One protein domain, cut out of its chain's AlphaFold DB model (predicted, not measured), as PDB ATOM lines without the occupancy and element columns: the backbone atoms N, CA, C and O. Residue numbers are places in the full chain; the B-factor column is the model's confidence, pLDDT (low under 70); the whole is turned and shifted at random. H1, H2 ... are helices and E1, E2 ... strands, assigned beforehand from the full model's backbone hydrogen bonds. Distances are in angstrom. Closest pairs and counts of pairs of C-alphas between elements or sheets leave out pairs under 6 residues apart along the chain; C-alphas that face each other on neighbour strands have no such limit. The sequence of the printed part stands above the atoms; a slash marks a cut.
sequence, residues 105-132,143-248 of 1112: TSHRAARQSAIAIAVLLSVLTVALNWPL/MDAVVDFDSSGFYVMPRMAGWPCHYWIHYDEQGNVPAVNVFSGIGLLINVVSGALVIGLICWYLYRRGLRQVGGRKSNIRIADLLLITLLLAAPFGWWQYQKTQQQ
ATOM      1  N   THR A 105     362.384 411.150 408.731       51.28
ATOM      2  CA  THR A 105     361.504 411.271 409.907       51.28
ATOM      3  C   THR A 105     360.560 412.471 409.799       51.28
ATOM      4  O   THR A 105     359.349 412.312 409.971       51.28
ATOM      5  N   SER A 106     361.058 413.649 409.403       52.72
ATOM      6  CA  SER A 106     360.233 414.858 409.240       52.72
ATOM      7  C   SER A 106     359.167 414.703 408.152       52.72
ATOM      8  O   SER A 106     358.047 415.192 408.300       52.72
ATOM      9  N   HIS A 107     359.474 413.968 407.075       55.66
ATOM     10  CA  HIS A 107     358.493 413.638 406.037       55.66
ATOM     11  C   HIS A 107     357.355 412.738 406.550       55.66
ATOM     12  O   HIS A 107     356.229 412.873 406.072       55.66
ATOM     13  N   ARG A 108     357.609 411.848 407.525       61.06
ATOM     14  CA  ARG A 108     356.550 411.057 408.176       61.06
ATOM     15  C   ARG A 108     355.675 411.939 409.063       61.06
ATOM     16  O   ARG A 108     354.465 411.948 408.857       61.06
ATOM     17  N   ALA A 109     356.279 412.740 409.944       60.50
ATOM     18  CA  ALA A 109     355.551 413.617 410.862       60.50
ATOM     19  C   ALA A 109     354.625 414.601 410.122       60.50
ATOM     20  O   ALA A 109     353.422 414.626 410.367       60.50
ATOM     21  N   ALA A 110     355.141 415.342 409.133       61.69
ATOM     22  CA  ALA A 110     354.323 416.295 408.380       61.69
ATOM     23  C   ALA A 110     353.216 415.621 407.544       61.69
ATOM     24  O   ALA A 110     352.140 416.192 407.366       61.69
ATOM     25  N   ARG A 111     353.445 414.388 407.060       68.44
ATOM     26  CA  ARG A 111     352.412 413.578 406.395       68.44
ATOM     27  C   ARG A 111     351.344 413.105 407.387       68.44
ATOM     28  O   ARG A 111     350.172 413.121 407.033       68.44
ATOM     29  N   GLN A 112     351.718 412.734 408.611       72.94
ATOM     30  CA  GLN A 112     350.775 412.371 409.676       72.94
ATOM     31  C   GLN A 112     349.916 413.571 410.100       72.94
ATOM     32  O   GLN A 112     348.699 413.435 410.150       72.94
ATOM     33  N   SER A 113     350.500 414.761 410.297       68.75
ATOM     34  CA  SER A 113     349.729 415.983 410.588       68.75
ATOM     35  C   SER A 113     348.781 416.364 409.447       68.75
ATOM     36  O   SER A 113     347.640 416.741 409.700       68.75
ATOM     37  N   ALA A 114     349.217 416.225 408.188       71.75
ATOM     38  CA  ALA A 114     348.352 416.444 407.028       71.75
ATOM     39  C   ALA A 114     347.178 415.450 406.987       71.75
ATOM     40  O   ALA A 114     346.053 415.866 406.739       71.75
ATOM     41  N   ILE A 115     347.417 414.167 407.283       77.56
ATOM     42  CA  ILE A 115     346.366 413.139 407.364       77.56
ATOM     43  C   ILE A 115     345.403 413.416 408.527       77.56
ATOM     44  O   ILE A 115     344.196 413.339 408.329       77.56
ATOM     45  N   ALA A 116     345.894 413.785 409.713       76.75
ATOM     46  CA  ALA A 116     345.045 414.094 410.865       76.75
ATOM     47  C   ALA A 116     344.109 415.286 410.592       76.75
ATOM     48  O   ALA A 116     342.914 415.218 410.871       76.75
ATOM     49  N   ILE A 117     344.631 416.352 409.971       76.75
ATOM     50  CA  ILE A 117     343.829 417.514 409.561       76.75
ATOM     51  C   ILE A 117     342.859 417.144 408.426       76.75
ATOM     52  O   ILE A 117     341.713 417.582 408.448       76.75
ATOM     53  N   ALA A 118     343.266 416.292 407.477       78.44
ATOM     54  CA  ALA A 118     342.373 415.771 406.439       78.44
ATOM     55  C   ALA A 118     341.190 414.989 407.026       78.44
ATOM     56  O   ALA A 118     340.053 415.204 406.616       78.44
ATOM     57  N   VAL A 119     341.448 414.103 407.993       84.38
ATOM     58  CA  VAL A 119     340.420 413.334 408.707       84.38
ATOM     59  C   VAL A 119     339.475 414.265 409.466       84.38
ATOM     60  O   VAL A 119     338.268 414.157 409.280       84.38
ATOM     61  N   LEU A 120     339.991 415.228 410.240       83.00
ATOM     62  CA  LEU A 120     339.161 416.182 410.988       83.00
ATOM     63  C   LEU A 120     338.268 417.022 410.060       83.00
ATOM     64  O   LEU A 120     337.074 417.167 410.317       83.00
ATOM     65  N   LEU A 121     338.809 417.519 408.944       80.19
ATOM     66  CA  LEU A 121     338.032 418.254 407.940       80.19
ATOM     67  C   LEU A 121     337.023 417.363 407.202       80.19
ATOM     68  O   LEU A 121     335.955 417.841 406.824       80.19
ATOM     69  N   SER A 122     337.326 416.076 407.020       82.38
ATOM     70  CA  SER A 122     336.399 415.107 406.421       82.38
ATOM     71  C   SER A 122     335.229 414.822 407.365       82.38
ATOM     72  O   SER A 122     334.081 414.876 406.938       82.38
ATOM     73  N   VAL A 123     335.503 414.612 408.659       85.94
ATOM     74  CA  VAL A 123     334.482 414.466 409.713       85.94
ATOM     75  C   VAL A 123     333.612 415.722 409.808       85.94
ATOM     76  O   VAL A 123     332.390 415.603 409.823       85.94
ATOM     77  N   LEU A 124     334.204 416.921 409.782       81.38
ATOM     78  CA  LEU A 124     333.450 418.179 409.767       81.38
ATOM     79  C   LEU A 124     332.586 418.325 408.502       81.38
ATOM     80  O   LEU A 124     331.435 418.742 408.593       81.38
ATOM     81  N   THR A 125     333.109 417.947 407.331       82.19
ATOM     82  CA  THR A 125     332.354 417.974 406.064       82.19
ATOM     83  C   THR A 125     331.161 417.016 406.109       82.19
ATOM     84  O   THR A 125     330.071 417.391 405.682       82.19
ATOM     85  N   VAL A 126     331.341 415.812 406.667       85.12
ATOM     86  CA  VAL A 126     330.260 414.836 406.886       85.12
ATOM     87  C   VAL A 126     329.239 415.360 407.897       85.12
ATOM     88  O   VAL A 126     328.051 415.297 407.615       85.12
ATOM     89  N   ALA A 127     329.668 415.942 409.020       83.12
ATOM     90  CA  ALA A 127     328.770 416.506 410.032       83.12
ATOM     91  C   ALA A 127     327.918 417.670 409.483       83.12
ATOM     92  O   ALA A 127     326.712 417.712 409.708       83.12
ATOM     93  N   LEU A 128     328.518 418.568 408.691       79.31
ATOM     94  CA  LEU A 128     327.816 419.648 407.979       79.31
ATOM     95  C   LEU A 128     326.880 419.140 406.866       79.31
ATOM     96  O   LEU A 128     326.038 419.887 406.373       79.31
ATOM     97  N   ASN A 129     327.013 417.878 406.460       85.00
ATOM     98  CA  ASN A 129     326.157 417.215 405.479       85.00
ATOM     99  C   ASN A 129     325.312 416.096 406.111       85.00
ATOM    100  O   ASN A 129     324.737 415.288 405.393       85.00
ATOM    101  N   TRP A 130     325.205 416.047 407.440       87.56
ATOM    102  CA  TRP A 130     324.410 415.045 408.141       87.56
ATOM    103  C   TRP A 130     322.931 415.466 408.224       87.56
ATOM    104  O   TRP A 130     322.654 416.659 408.368       87.56
ATOM    105  N   PRO A 131     321.965 414.528 408.161       89.69
ATOM    106  CA  PRO A 131     320.557 414.821 408.418       89.69
ATOM    107  C   PRO A 131     320.318 415.198 409.888       89.69
ATOM    108  O   PRO A 131     320.393 414.353 410.782       89.69
ATOM    109  N   LEU A 132     319.996 416.466 410.143       89.38
ATOM    110  CA  LEU A 132     319.697 417.002 411.475       89.38
ATOM    111  C   LEU A 132     318.234 417.455 411.559       89.38
ATOM    112  O   LEU A 132     317.686 417.957 410.580       89.38
ATOM    113  N   MET A 143     301.046 438.136 411.557       70.00
ATOM    114  CA  MET A 143     300.254 438.038 410.319       70.00
ATOM    115  C   MET A 143     298.753 437.943 410.569       70.00
ATOM    116  O   MET A 143     297.984 437.894 409.614       70.00
ATOM    117  N   ASP A 144     298.318 437.885 411.822       66.94
ATOM    118  CA  ASP A 144     296.979 437.417 412.161       66.94
ATOM    119  C   ASP A 144     295.962 438.569 412.168       66.94
ATOM    120  O   ASP A 144     296.131 439.591 412.835       66.94
ATOM    121  N   ALA A 145     294.928 438.446 411.336       66.75
ATOM    122  CA  ALA A 145     293.722 439.264 411.395       66.75
ATOM    123  C   ALA A 145     292.740 438.708 412.439       66.75
ATOM    124  O   ALA A 145     292.833 437.552 412.832       66.75
ATOM    125  N   VAL A 146     291.698 439.485 412.757       61.34
ATOM    126  CA  VAL A 146     290.508 439.010 413.500       61.34
ATOM    127  C   VAL A 146     289.852 437.779 412.835       61.34
ATOM    128  O   VAL A 146     289.158 437.015 413.495       61.34
ATOM    129  N   VAL A 147     290.089 437.580 411.534       68.19
ATOM    130  CA  VAL A 147     289.523 436.506 410.694       68.19
ATOM    131  C   VAL A 147     290.524 435.410 410.300       68.19
ATOM    132  O   VAL A 147     290.173 434.505 409.538       68.19
ATOM    133  N   ASP A 148     291.773 435.494 410.764       76.06
ATOM    134  CA  ASP A 148     292.791 434.475 410.503       76.06
ATOM    135  C   ASP A 148     292.909 433.501 411.682       76.06
ATOM    136  O   ASP A 148     292.644 433.847 412.830       76.06
ATOM    137  N   PHE A 149     293.374 432.282 411.404       81.00
ATOM    138  CA  PHE A 149     293.824 431.377 412.460       81.00
ATOM    139  C   PHE A 149     295.179 431.840 413.010       81.00
ATOM    140  O   PHE A 149     296.061 432.196 412.225       81.00
ATOM    141  N   ASP A 150     295.359 431.753 414.332       71.69
ATOM    142  CA  ASP A 150     296.634 432.032 415.003       71.69
ATOM    143  C   ASP A 150     297.792 431.250 414.357       71.69
ATOM    144  O   ASP A 150     297.731 430.021 414.208       71.69
ATOM    145  N   SER A 151     298.839 431.993 413.988       64.75
ATOM    146  CA  SER A 151     300.080 431.504 413.388       64.75
ATOM    147  C   SER A 151     301.038 430.823 414.385       64.75
ATOM    148  O   SER A 151     302.097 430.326 413.988       64.75
ATOM    149  N   SER A 152     300.704 430.773 415.679       57.62
ATOM    150  CA  SER A 152     301.515 430.120 416.712       57.62
ATOM    151  C   SER A 152     301.350 428.585 416.775       57.62
ATOM    152  O   SER A 152     300.446 427.985 416.194       57.62
ATOM    153  N   GLY A 153     302.267 427.914 417.484       55.56
ATOM    154  CA  GLY A 153     302.112 426.530 417.963       55.56
ATOM    155  C   GLY A 153     302.456 425.381 416.998       55.56
ATOM    156  O   GLY A 153     303.230 424.496 417.362       55.56
ATOM    157  N   PHE A 154     301.912 425.356 415.778       60.75
ATOM    158  CA  PHE A 154     301.709 424.089 415.042       60.75
ATOM    159  C   PHE A 154     302.698 423.843 413.889       60.75
ATOM    160  O   PHE A 154     302.338 423.787 412.714       60.75
ATOM    161  N   TYR A 155     303.977 423.642 414.232       65.94
ATOM    162  CA  TYR A 155     305.056 423.462 413.251       65.94
ATOM    163  C   TYR A 155     305.745 422.096 413.328       65.94
ATOM    164  O   TYR A 155     306.608 421.848 414.173       65.94
ATOM    165  N   VAL A 156     305.476 421.241 412.341       75.62
ATOM    166  CA  VAL A 156     306.317 420.067 412.067       75.62
ATOM    167  C   VAL A 156     307.649 420.546 411.490       75.62
ATOM    168  O   VAL A 156     307.718 420.929 410.322       75.62
ATOM    169  N   MET A 157     308.720 420.538 412.284       86.75
ATOM    170  CA  MET A 157     310.049 420.921 411.799       86.75
ATOM    171  C   MET A 157     310.671 419.814 410.932       86.75
ATOM    172  O   MET A 157     310.707 418.655 411.358       86.75
ATOM    173  N   PRO A 158     311.213 420.136 409.743       90.00
ATOM    174  CA  PRO A 158     311.854 419.143 408.891       90.00
ATOM    175  C   PRO A 158     313.181 418.647 409.473       90.00
ATOM    176  O   PRO A 158     313.877 419.329 410.235       90.00
ATOM    177  N   ARG A 159     313.596 417.472 409.002       91.06
ATOM    178  CA  ARG A 159     315.007 417.085 408.979       91.06
ATOM    179  C   ARG A 159     315.626 417.645 407.700       91.06
ATOM    180  O   ARG A 159     315.050 417.486 406.626       91.06
ATOM    181  N   MET A 160     316.791 418.279 407.783       91.44
ATOM    182  CA  MET A 160     317.540 418.712 406.596       91.44
ATOM    183  C   MET A 160     318.986 418.231 406.654       91.44
ATOM    184  O   MET A 160     319.562 418.103 407.735       91.44
ATOM    185  N   ALA A 161     319.575 417.998 405.483       87.81
ATOM    186  CA  ALA A 161     320.997 417.724 405.322       87.81
ATOM    187  C   ALA A 161     321.605 418.619 404.237       87.81
ATOM    188  O   ALA A 161     320.973 418.943 403.225       87.81
ATOM    189  N   GLY A 162     322.869 418.984 404.443       77.81
ATOM    190  CA  GLY A 162     323.670 419.726 403.480       77.81
ATOM    191  C   GLY A 162     323.881 421.180 403.859       77.81
ATOM    192  O   GLY A 162     322.955 421.983 403.836       77.81
ATOM    193  N   TRP A 163     325.132 421.524 404.137       71.69
ATOM    194  CA  TRP A 163     325.627 422.886 404.251       71.69
ATOM    195  C   TRP A 163     326.905 422.991 403.396       71.69
ATOM    196  O   TRP A 163     327.739 422.077 403.446       71.69
ATOM    197  N   PRO A 164     327.090 424.066 402.607       66.38
ATOM    198  CA  PRO A 164     326.262 425.277 402.548       66.38
ATOM    199  C   PRO A 164     324.942 425.139 401.768       66.38
ATOM    200  O   PRO A 164     324.056 425.962 401.978       66.38
ATOM    201  N   CYS A 165     324.783 424.134 400.901       79.88
ATOM    202  CA  CYS A 165     323.555 423.937 400.122       79.88
ATOM    203  C   CYS A 165     322.737 422.757 400.665       79.88
ATOM    204  O   CYS A 165     323.239 421.632 400.693       79.88
ATOM    205  N   HIS A 166     321.473 422.979 401.036       85.44
ATOM    206  CA  HIS A 166     320.579 421.882 401.410       85.44
ATOM    207  C   HIS A 166     320.347 420.964 400.206       85.44
ATOM    208  O   HIS A 166     319.880 421.402 399.154       85.44
ATOM    209  N   TYR A 167     320.714 419.691 400.359       89.00
ATOM    210  CA  TYR A 167     320.562 418.672 399.319       89.00
ATOM    211  C   TYR A 167     319.500 417.633 399.673       89.00
ATOM    212  O   TYR A 167     319.104 416.862 398.803       89.00
ATOM    213  N   TRP A 168     319.047 417.597 400.925       92.00
ATOM    214  CA  TRP A 168     318.003 416.698 401.395       92.00
ATOM    215  C   TRP A 168     317.122 417.411 402.417       92.00
ATOM    216  O   TRP A 168     317.640 418.027 403.351       92.00
ATOM    217  N   ILE A 169     315.807 417.328 402.232       91.19
ATOM    218  CA  ILE A 169     314.786 417.859 403.141       91.19
ATOM    219  C   ILE A 169     313.724 416.777 403.307       91.19
ATOM    220  O   ILE A 169     313.215 416.253 402.316       91.19
ATOM    221  N   HIS A 170     313.383 416.454 404.550       91.12
ATOM    222  CA  HIS A 170     312.441 415.395 404.874       91.12
ATOM    223  C   HIS A 170     311.497 415.806 405.999       91.12
ATOM    224  O   HIS A 170     311.928 416.319 407.034       91.12
ATOM    225  N   TYR A 171     310.214 415.543 405.787       89.88
ATOM    226  CA  TYR A 171     309.182 415.575 406.810       89.88
ATOM    227  C   TYR A 171     308.824 414.136 407.182       89.88
ATOM    228  O   TYR A 171     308.552 413.321 406.298       89.88
ATOM    229  N   ASP A 172     308.859 413.848 408.484       85.25
ATOM    230  CA  ASP A 172     308.432 412.568 409.052       85.25
ATOM    231  C   ASP A 172     306.924 412.350 408.768       85.25
ATOM    232  O   ASP A 172     306.164 413.314 408.690       85.25
ATOM    233  N   GLU A 173     306.494 411.095 408.609       85.31
ATOM    234  CA  GLU A 173     305.081 410.709 408.422       85.31
ATOM    235  C   GLU A 173     304.259 410.969 409.697       85.31
ATOM    236  O   GLU A 173     304.761 410.756 410.804       85.31
ATOM    237  N   GLN A 174     303.009 411.432 409.565       79.19
ATOM    238  CA  GLN A 174     302.164 411.803 410.712       79.19
ATOM    239  C   GLN A 174     300.692 411.433 410.507       79.19
ATOM    240  O   GLN A 174     299.927 412.179 409.900       79.19
ATOM    241  N   GLY A 175     300.269 410.294 411.063       79.81
ATOM    242  CA  GLY A 175     298.879 409.836 410.978       79.81
ATOM    243  C   GLY A 175     298.475 409.553 409.531       79.81
ATOM    244  O   GLY A 175     298.933 408.578 408.945       79.81
ATOM    245  N   ASN A 176     297.632 410.413 408.958       77.12
ATOM    246  CA  ASN A 176     297.244 410.377 407.546       77.12
ATOM    247  C   ASN A 176     298.160 411.218 406.626       77.12
ATOM    248  O   ASN A 176     298.038 411.126 405.405       77.12
ATOM    249  N   VAL A 177     299.064 412.037 407.177       84.81
ATOM    250  CA  VAL A 177     299.961 412.920 406.412       84.81
ATOM    251  C   VAL A 177     301.191 412.143 405.921       84.81
ATOM    252  O   VAL A 177     301.999 411.703 406.749       84.81
ATOM    253  N   PRO A 178     301.387 411.991 404.596       84.50
ATOM    254  CA  PRO A 178     302.477 411.194 404.047       84.50
ATOM    255  C   PRO A 178     303.839 411.876 404.225       84.50
ATOM    256  O   PRO A 178     303.974 413.098 404.111       84.50
ATOM    257  N   ALA A 179     304.881 411.067 404.425       86.88
ATOM    258  CA  ALA A 179     306.259 411.544 404.485       86.88
ATOM    259  C   ALA A 179     306.691 412.249 403.184       86.88
ATOM    260  O   ALA A 179     306.774 411.636 402.117       86.88
ATOM    261  N   VAL A 180     307.069 413.525 403.285       87.06
ATOM    262  CA  VAL A 180     307.640 414.288 402.164       87.06
ATOM    263  C   VAL A 180     309.163 414.144 402.174       87.06
ATOM    264  O   VAL A 180     309.802 414.264 403.221       87.06
ATOM    265  N   ASN A 181     309.768 413.883 401.015       89.69
ATOM    266  CA  ASN A 181     311.210 413.674 400.862       89.69
ATOM    267  C   ASN A 181     311.707 414.340 399.569       89.69
ATOM    268  O   ASN A 181     311.306 413.957 398.471       89.69
ATOM    269  N   VAL A 182     312.579 415.339 399.702       88.12
ATOM    270  CA  VAL A 182     313.096 416.162 398.602       88.12
ATOM    271  C   VAL A 182     314.610 416.012 398.548       88.12
ATOM    272  O   VAL A 182     315.292 416.246 399.545       88.12
ATOM    273  N   PHE A 183     315.150 415.651 397.381       90.81
ATOM    274  CA  PHE A 183     316.583 415.420 397.188       90.81
ATOM    275  C   PHE A 183     317.132 416.169 395.965       90.81
ATOM    276  O   PHE A 183     316.581 416.085 394.870       90.81
ATOM    277  N   SER A 184     318.262 416.857 396.136       91.00
ATOM    278  CA  SER A 184     318.972 417.598 395.090       91.00
ATOM    279  C   SER A 184     320.381 417.044 394.892       91.00
ATOM    280  O   SER A 184     321.326 417.401 395.599       91.00
ATOM    281  N   GLY A 185     320.551 416.207 393.865       88.75
ATOM    282  CA  GLY A 185     321.867 415.683 393.481       88.75
ATOM    283  C   GLY A 185     322.876 416.782 393.111       88.75
ATOM    284  O   GLY A 185     324.075 416.602 393.311       88.75
ATOM    285  N   ILE A 186     322.400 417.945 392.646       88.56
ATOM    286  CA  ILE A 186     323.236 419.122 392.364       88.56
ATOM    287  C   ILE A 186     323.737 419.751 393.672       88.56
ATOM    288  O   ILE A 186     324.927 420.038 393.783       88.56
ATOM    289  N   GLY A 187     322.872 419.909 394.682       85.56
ATOM    290  CA  GLY A 187     323.273 420.406 396.004       85.56
ATOM    291  C   GLY A 187     324.312 419.501 396.672       85.56
ATOM    292  O   GLY A 187     325.326 419.985 397.177       85.56
ATOM    293  N   LEU A 188     324.116 418.180 396.589       89.12
ATOM    294  CA  LEU A 188     325.078 417.202 397.102       89.12
ATOM    295  C   LEU A 188     326.416 417.288 396.354       89.12
ATOM    296  O   LEU A 188     327.471 417.321 396.987       89.12
ATOM    297  N   LEU A 189     326.386 417.371 395.018       89.12
ATOM    298  CA  LEU A 189     327.590 417.511 394.196       89.12
ATOM    299  C   LEU A 189     328.376 418.781 394.551       89.12
ATOM    300  O   LEU A 189     329.595 418.711 394.696       89.12
ATOM    301  N   ILE A 190     327.695 419.917 394.740       85.50
ATOM    302  CA  ILE A 190     328.316 421.183 395.157       85.50
ATOM    303  C   ILE A 190     329.013 421.020 396.513       85.50
ATOM    304  O   ILE A 190     330.202 421.322 396.622       85.50
ATOM    305  N   ASN A 191     328.321 420.497 397.530       85.62
ATOM    306  CA  ASN A 191     328.905 420.333 398.865       85.62
ATOM    307  C   ASN A 191     330.102 419.364 398.858       85.62
ATOM    308  O   ASN A 191     331.137 419.662 399.459       85.62
ATOM    309  N   VAL A 192     330.000 418.239 398.140       86.50
ATOM    310  CA  VAL A 192     331.078 417.241 398.017       86.50
ATOM    311  C   VAL A 192     332.293 417.817 397.287       86.50
ATOM    312  O   VAL A 192     333.418 417.648 397.758       86.50
ATOM    313  N   VAL A 193     332.094 418.534 396.175       86.06
ATOM    314  CA  VAL A 193     333.189 419.176 395.426       86.06
ATOM    315  C   VAL A 193     333.851 420.276 396.259       86.06
ATOM    316  O   VAL A 193     335.079 420.310 396.330       86.06
ATOM    317  N   SER A 194     333.078 421.126 396.944       80.38
ATOM    318  CA  SER A 194     333.623 422.165 397.828       80.38
ATOM    319  C   SER A 194     334.422 421.571 398.993       80.38
ATOM    320  O   SER A 194     335.548 422.006 399.241       80.38
ATOM    321  N   GLY A 195     333.901 420.540 399.670       81.81
ATOM    322  CA  GLY A 195     334.615 419.847 400.747       81.81
ATOM    323  C   GLY A 195     335.916 419.199 400.263       81.81
ATOM    324  O   GLY A 195     336.983 419.437 400.833       81.81
ATOM    325  N   ALA A 196     335.862 418.451 399.156       84.38
ATOM    326  CA  ALA A 196     337.034 417.814 398.556       84.38
ATOM    327  C   ALA A 196     338.099 418.830 398.101       84.38
ATOM    328  O   ALA A 196     339.295 418.583 398.267       84.38
ATOM    329  N   LEU A 197     337.684 419.988 397.576       82.62
ATOM    330  CA  LEU A 197     338.579 421.072 397.164       82.62
ATOM    331  C   LEU A 197     339.270 421.730 398.370       82.62
ATOM    332  O   LEU A 197     340.486 421.925 398.339       82.62
ATOM    333  N   VAL A 198     338.536 422.009 399.453       78.31
ATOM    334  CA  VAL A 198     339.097 422.565 400.700       78.31
ATOM    335  C   VAL A 198     340.088 421.586 401.340       78.31
ATOM    336  O   VAL A 198     341.230 421.960 401.620       78.31
ATOM    337  N   ILE A 199     339.694 420.318 401.502       82.94
ATOM    338  CA  ILE A 199     340.558 419.254 402.035       82.94
ATOM    339  C   ILE A 199     341.804 419.099 401.154       82.94
ATOM    340  O   ILE A 199     342.925 419.106 401.667       82.94
ATOM    341  N   GLY A 200     341.636 419.022 399.831       80.81
ATOM    342  CA  GLY A 200     342.724 418.857 398.868       80.81
ATOM    343  C   GLY A 200     343.754 419.988 398.913       80.81
ATOM    344  O   GLY A 200     344.956 419.716 398.967       80.81
ATOM    345  N   LEU A 201     343.308 421.250 398.959       77.44
ATOM    346  CA  LEU A 201     344.195 422.416 399.048       77.44
ATOM    347  C   LEU A 201     344.977 422.456 400.368       77.44
ATOM    348  O   LEU A 201     346.186 422.703 400.352       77.44
ATOM    349  N   ILE A 202     344.324 422.159 401.497       74.12
ATOM    350  CA  ILE A 202     344.971 422.123 402.818       74.12
ATOM    351  C   ILE A 202     345.980 420.965 402.897       74.12
ATOM    352  O   ILE A 202     347.121 421.172 403.316       74.12
ATOM    353  N   CYS A 203     345.623 419.773 402.413       76.12
ATOM    354  CA  CYS A 203     346.529 418.621 402.354       76.12
ATOM    355  C   CYS A 203     347.754 418.896 401.476       76.12
ATOM    356  O   CYS A 203     348.889 418.648 401.889       76.12
ATOM    357  N   TRP A 204     347.539 419.447 400.277       78.19
ATOM    358  CA  TRP A 204     348.606 419.831 399.353       78.19
ATOM    359  C   TRP A 204     349.534 420.883 399.964       78.19
ATOM    360  O   TRP A 204     350.756 420.756 399.858       78.19
ATOM    361  N   TYR A 205     348.980 421.884 400.654       72.06
ATOM    362  CA  TYR A 205     349.760 422.893 401.365       72.06
ATOM    363  C   TYR A 205     350.629 422.275 402.469       72.06
ATOM    364  O   TYR A 205     351.846 422.478 402.475       72.06
ATOM    365  N   LEU A 206     350.034 421.487 403.371       71.62
ATOM    366  CA  LEU A 206     350.739 420.872 404.502       71.62
ATOM    367  C   LEU A 206     351.836 419.914 404.024       71.62
ATOM    368  O   LEU A 206     352.970 419.988 404.501       71.62
ATOM    369  N   TYR A 207     351.552 419.098 403.007       71.00
ATOM    370  CA  TYR A 207     352.540 418.243 402.352       71.00
ATOM    371  C   TYR A 207     353.690 419.063 401.737       71.00
ATOM    372  O   TYR A 207     354.865 418.785 401.985       71.00
ATOM    373  N   ARG A 208     353.378 420.140 401.003       67.06
ATOM    374  CA  ARG A 208     354.370 421.022 400.358       67.06
ATOM    375  C   ARG A 208     355.185 421.859 401.354       67.06
ATOM    376  O   ARG A 208     356.296 422.275 401.017       67.06
ATOM    377  N   ARG A 209     354.667 422.093 402.564       66.00
ATOM    378  CA  ARG A 209     355.376 422.700 403.706       66.00
ATOM    379  C   ARG A 209     356.286 421.678 404.400       66.00
ATOM    380  O   ARG A 209     357.464 421.966 404.600       66.00
ATOM    381  N   GLY A 210     355.793 420.464 404.649       62.94
ATOM    382  CA  GLY A 210     356.572 419.344 405.193       62.94
ATOM    383  C   GLY A 210     357.760 418.935 404.319       62.94
ATOM    384  O   GLY A 210     358.857 418.704 404.822       62.94
ATOM    385  N   LEU A 211     357.591 418.952 402.991       56.34
ATOM    386  CA  LEU A 211     358.673 418.745 402.018       56.34
ATOM    387  C   LEU A 211     359.810 419.787 402.101       56.34
ATOM    388  O   LEU A 211     360.843 419.597 401.464       56.34
ATOM    389  N   ARG A 212     359.639 420.897 402.835       54.19
ATOM    390  CA  ARG A 212     360.594 422.019 402.872       54.19
ATOM    391  C   ARG A 212     361.340 422.194 404.191       54.19
ATOM    392  O   ARG A 212     362.397 422.813 404.160       54.19
ATOM    393  N   GLN A 213     360.871 421.633 405.308       53.56
ATOM    394  CA  GLN A 213     361.611 421.702 406.584       53.56
ATOM    395  C   GLN A 213     362.962 420.964 406.544       53.56
ATOM    396  O   GLN A 213     363.857 421.305 407.307       53.56
ATOM    397  N   VAL A 214     363.145 420.035 405.598       50.28
ATOM    398  CA  VAL A 214     364.423 419.350 405.319       50.28
ATOM    399  C   VAL A 214     365.515 420.304 404.793       50.28
ATOM    400  O   VAL A 214     366.700 420.020 404.927       50.28
ATOM    401  N   GLY A 215     365.149 421.451 404.204       52.09
ATOM    402  CA  GLY A 215     366.099 422.447 403.699       52.09
ATOM    403  C   GLY A 215     366.136 423.692 404.582       52.09
ATOM    404  O   GLY A 215     365.299 424.577 404.407       52.09
ATOM    405  N   GLY A 216     367.117 423.781 405.488       49.94
ATOM    406  CA  GLY A 216     367.227 424.781 406.565       49.94
ATOM    407  C   GLY A 216     367.393 426.257 406.157       49.94
ATOM    408  O   GLY A 216     368.378 426.898 406.510       49.94
ATOM    409  N   ARG A 217     366.417 426.837 405.451       50.94
ATOM    410  CA  ARG A 217     366.271 428.287 405.231       50.94
ATOM    411  C   ARG A 217     365.087 428.826 406.030       50.94
ATOM    412  O   ARG A 217     363.995 428.262 405.972       50.94
ATOM    413  N   LYS A 218     365.289 429.954 406.724       52.62
ATOM    414  CA  LYS A 218     364.227 430.672 407.453       52.62
ATOM    415  C   LYS A 218     363.036 430.964 406.525       52.62
ATOM    416  O   LYS A 218     363.207 431.312 405.355       52.62
ATOM    417  N   SER A 219     361.828 430.767 407.049       51.47
ATOM    418  CA  SER A 219     360.597 430.725 406.256       51.47
ATOM    419  C   SER A 219     359.993 432.112 406.032       51.47
ATOM    420  O   SER A 219     359.074 432.509 406.745       51.47
ATOM    421  N   ASN A 220     360.448 432.825 405.000       57.56
ATOM    422  CA  ASN A 220     359.684 433.957 404.468       57.56
ATOM    423  C   ASN A 220     358.323 433.453 403.958       57.56
ATOM    424  O   ASN A 220     358.284 432.497 403.175       57.56
ATOM    425  N   ILE A 221     357.238 434.113 404.377       59.47
ATOM    426  CA  ILE A 221     355.864 433.843 403.924       59.47
ATOM    427  C   ILE A 221     355.823 433.976 402.395       59.47
ATOM    428  O   ILE A 221     356.264 434.989 401.850       59.47
ATOM    429  N   ARG A 222     355.342 432.952 401.682       63.22
ATOM    430  CA  ARG A 222     355.283 432.947 400.212       63.22
ATOM    431  C   ARG A 222     353.855 433.156 399.730       63.22
ATOM    432  O   ARG A 222     352.900 432.973 400.474       63.22
ATOM    433  N   ILE A 223     353.707 433.432 398.434       64.88
ATOM    434  CA  ILE A 223     352.404 433.605 397.771       64.88
ATOM    435  C   ILE A 223     351.452 432.424 398.051       64.88
ATOM    436  O   ILE A 223     350.265 432.642 398.219       64.88
ATOM    437  N   ALA A 224     351.949 431.188 398.176       59.66
ATOM    438  CA  ALA A 224     351.113 430.029 398.517       59.66
ATOM    439  C   ALA A 224     350.662 429.982 399.994       59.66
ATOM    440  O   ALA A 224     349.590 429.459 400.275       59.66
ATOM    441  N   ASP A 225     351.463 430.513 400.923       65.06
ATOM    442  CA  ASP A 225     351.072 430.671 402.330       65.06
ATOM    443  C   ASP A 225     350.027 431.788 402.459       65.06
ATOM    444  O   ASP A 225     348.995 431.593 403.095       65.06
ATOM    445  N   LEU A 226     350.259 432.916 401.772       69.81
ATOM    446  CA  LEU A 226     349.293 434.009 401.658       69.81
ATOM    447  C   LEU A 226     347.981 433.523 401.038       69.81
ATOM    448  O   LEU A 226     346.942 433.738 401.636       69.81
ATOM    449  N   LEU A 227     348.009 432.807 399.909       71.56
ATOM    450  CA  LEU A 227     346.798 432.295 399.257       71.56
ATOM    451  C   LEU A 227     345.995 431.340 400.149       71.56
ATOM    452  O   LEU A 227     344.770 431.400 400.107       71.56
ATOM    453  N   LEU A 228     346.635 430.492 400.969       69.12
ATOM    454  CA  LEU A 228     345.885 429.654 401.909       69.12
ATOM    455  C   LEU A 228     345.281 430.486 403.046       69.12
ATOM    456  O   LEU A 228     344.116 430.292 403.370       69.12
ATOM    457  N   ILE A 229     346.038 431.418 403.634       70.56
ATOM    458  CA  ILE A 229     345.532 432.302 404.698       70.56
ATOM    459  C   ILE A 229     344.381 433.166 404.161       70.56
ATOM    460  O   ILE A 229     343.325 433.239 404.780       70.56
ATOM    461  N   THR A 230     344.535 433.740 402.967       75.62
ATOM    462  CA  THR A 230     343.481 434.462 402.252       75.62
ATOM    463  C   THR A 230     342.277 433.566 401.984       75.62
ATOM    464  O   THR A 230     341.174 434.022 402.226       75.62
ATOM    465  N   LEU A 231     342.435 432.306 401.563       74.88
ATOM    466  CA  LEU A 231     341.300 431.395 401.347       74.88
ATOM    467  C   LEU A 231     340.576 431.036 402.657       74.88
ATOM    468  O   LEU A 231     339.348 431.055 402.703       74.88
ATOM    469  N   LEU A 232     341.326 430.752 403.726       69.81
ATOM    470  CA  LEU A 232     340.792 430.426 405.054       69.81
ATOM    471  C   LEU A 232     340.087 431.613 405.728       69.81
ATOM    472  O   LEU A 232     339.227 431.393 406.572       69.81
ATOM    473  N   LEU A 233     340.418 432.851 405.348       73.31
ATOM    474  CA  LEU A 233     339.704 434.060 405.772       73.31
ATOM    475  C   LEU A 233     338.554 434.416 404.813       73.31
ATOM    476  O   LEU A 233     337.474 434.795 405.259       73.31
ATOM    477  N   ALA A 234     338.751 434.257 403.502       75.44
ATOM    478  CA  ALA A 234     337.783 434.624 402.469       75.44
ATOM    479  C   ALA A 234     336.595 433.661 402.371       75.44
ATOM    480  O   ALA A 234     335.524 434.098 401.967       75.44
ATOM    481  N   ALA A 235     336.730 432.385 402.751       70.69
ATOM    482  CA  ALA A 235     335.585 431.473 402.788       70.69
ATOM    483  C   ALA A 235     334.597 431.826 403.929       70.69
ATOM    484  O   ALA A 235     333.421 432.038 403.626       70.69
ATOM    485  N   PRO A 236     335.022 432.012 405.200       71.06
ATOM    486  CA  PRO A 236     334.153 432.551 406.249       71.06
ATOM    487  C   PRO A 236     333.658 433.971 405.957       71.06
ATOM    488  O   PRO A 236     332.481 434.248 406.169       71.06
ATOM    489  N   PHE A 237     334.512 434.861 405.433       77.00
ATOM    490  CA  PHE A 237     334.106 436.228 405.086       77.00
ATOM    491  C   PHE A 237     333.098 436.259 403.930       77.00
ATOM    492  O   PHE A 237     332.125 436.997 403.998       77.00
ATOM    493  N   GLY A 238     333.283 435.434 402.898       80.00
ATOM    494  CA  GLY A 238     332.358 435.305 401.771       80.00
ATOM    495  C   GLY A 238     331.028 434.668 402.172       80.00
ATOM    496  O   GLY A 238     329.980 435.114 401.716       80.00
ATOM    497  N   TRP A 239     331.042 433.690 403.086       77.44
ATOM    498  CA  TRP A 239     329.816 433.160 403.687       77.44
ATOM    499  C   TRP A 239     329.108 434.211 404.550       77.44
ATOM    500  O   TRP A 239     327.906 434.399 404.402       77.44
ATOM    501  N   TRP A 240     329.836 434.949 405.393       81.19
ATOM    502  CA  TRP A 240     329.284 436.062 406.175       81.19
ATOM    503  C   TRP A 240     328.709 437.164 405.278       81.19
ATOM    504  O   TRP A 240     327.605 437.636 405.527       81.19
ATOM    505  N   GLN A 241     329.408 437.526 404.200       83.06
ATOM    506  CA  GLN A 241     328.939 438.490 403.208       83.06
ATOM    507  C   GLN A 241     327.666 437.987 402.517       83.06
ATOM    508  O   GLN A 241     326.710 438.745 402.413       83.06
ATOM    509  N   TYR A 242     327.608 436.709 402.127       85.00
ATOM    510  CA  TYR A 242     326.393 436.091 401.590       85.00
ATOM    511  C   TYR A 242     325.232 436.136 402.595       85.00
ATOM    512  O   TYR A 242     324.159 436.621 402.246       85.00
ATOM    513  N   GLN A 243     325.436 435.711 403.850       82.50
ATOM    514  CA  GLN A 243     324.402 435.785 404.892       82.50
ATOM    515  C   GLN A 243     323.933 437.225 405.123       82.50
ATOM    516  O   GLN A 243     322.736 437.466 405.236       82.50
ATOM    517  N   LYS A 244     324.857 438.193 405.120       82.38
ATOM    518  CA  LYS A 244     324.538 439.614 405.264       82.38
ATOM    519  C   LYS A 244     323.747 440.155 404.071       82.38
ATOM    520  O   LYS A 244     322.774 440.863 404.282       82.38
ATOM    521  N   THR A 245     324.084 439.780 402.837       87.19
ATOM    522  CA  THR A 245     323.287 440.137 401.651       87.19
ATOM    523  C   THR A 245     321.896 439.494 401.684       87.19
ATOM    524  O   THR A 245     320.923 440.145 401.321       87.19
ATOM    525  N   GLN A 246     321.766 438.256 402.175       84.31
ATOM    526  CA  GLN A 246     320.459 437.618 402.383       84.31
ATOM    527  C   GLN A 246     319.637 438.336 403.467       84.31
ATOM    528  O   GLN A 246     318.463 438.614 403.249       84.31
ATOM    529  N   GLN A 247     320.251 438.701 404.596       86.25
ATOM    530  CA  GLN A 247     319.617 439.509 405.643       86.25
ATOM    531  C   GLN A 247     319.185 440.887 405.118       86.25
ATOM    532  O   GLN A 247     318.077 441.322 405.406       86.25
ATOM    533  N   GLN A 248     320.026 441.562 404.327       86.62
ATOM    534  CA  GLN A 248     319.683 442.846 403.709       86.62
ATOM    535  C   GLN A 248     318.467 442.711 402.786       86.62
ATOM    536  O   GLN A 248     317.534 443.490 402.930       86.62
TER     537      GLN A 248
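Overview. This is residues 105 to 132 and 143 to 248 of the 1112 residues of the protein "Leucine Rich repeats (2 copies)" of Stieleria varia (UniProt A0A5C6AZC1). Two long helices, H1 and H2, lie side by side and run opposite ways, and a third long helix, H3, folds back from the end of H2, meets it only near the start of H3 and then draws away. At the other end of this helical part a small three-stranded sheet extends the rod, and the unnamed stretch 143 to 158 reaches out beyond it, with residues 145 to 150 sticking out. The printed part has 134 residues with three named helices and three named strands, in the order H1 E1 E2 E3 H2 H3, and its class is mostly helix. The sheet's order is E1 - E2 - E3, all antiparallel. The whole is extended, with a radius of gyration of the C-alphas of 22.3 A and spans of 78 by 34 by 24 A.

Arrangement. H1, residues 105 to 127, touches H2, residues 185 to 210, at a shallow tilt of 19 degrees, opposite ways; their closest C-alphas, those of Ala 110 and Gly 210, are 5.0 A apart. E1, residues 159 to 161, and E2, residues 168 to 170, form an antiparallel hairpin, with N 159 and O 170 within hydrogen-bond range at 2.8 A. E2 and E3, residues 181 to 183, form another hairpin, with N 182 and O 169 at 2.8 A. The three strands make a meander, each strand the antiparallel neighbour of the one before. H2 only just is on this sheet, with 5 pairs of C-alphas within 10 A, and only grazes it with residues 185 to 188. H3, residues 223 to 248, forms a helical hairpin with H2 at a shallow tilt of 29 degrees. Residues 224 to 228 of H3 alone touch residues 201 to 205 of H2, and the closest C-alphas, those of Ile 202 and Leu 228, are 7.6 A apart. H1 and H3 are apart. Every O i to N i+4 pair is within hydrogen-bond range in H1 and H2, and 21 of 22 are in H3.

Along the chain. H1 begins with C-alpha 105 at (361.504, 411.271, 409.907) and is 33.2 A long from first to last C-alpha. E1 is 7.0 A long, and E2 and E3 are 6.7 A each. H2 begins with C-alpha 185 at (321.867, 415.683, 393.481) and is 36.8 A long. H3 is 34.5 A long, has a kink of 30 degrees near residue 233, and ends with C-alpha 248 at (319.683, 442.846, 403.709).

Size, cuts and confidence. The C-alphas farthest apart, those of Val 147 and Gly 216, are 78.7 A apart. Residues 133 to 142 are not printed, and C-alphas 132 and 143 across this cut are 28.7 A apart. The link from H2 to H3 is long, with 12 residues. Residues 240 to 248 of H3 stand free. The mean pLDDT of the printed part is 75.7, and 39 residues are under 70, among them 105 to 111 and 208 to 226.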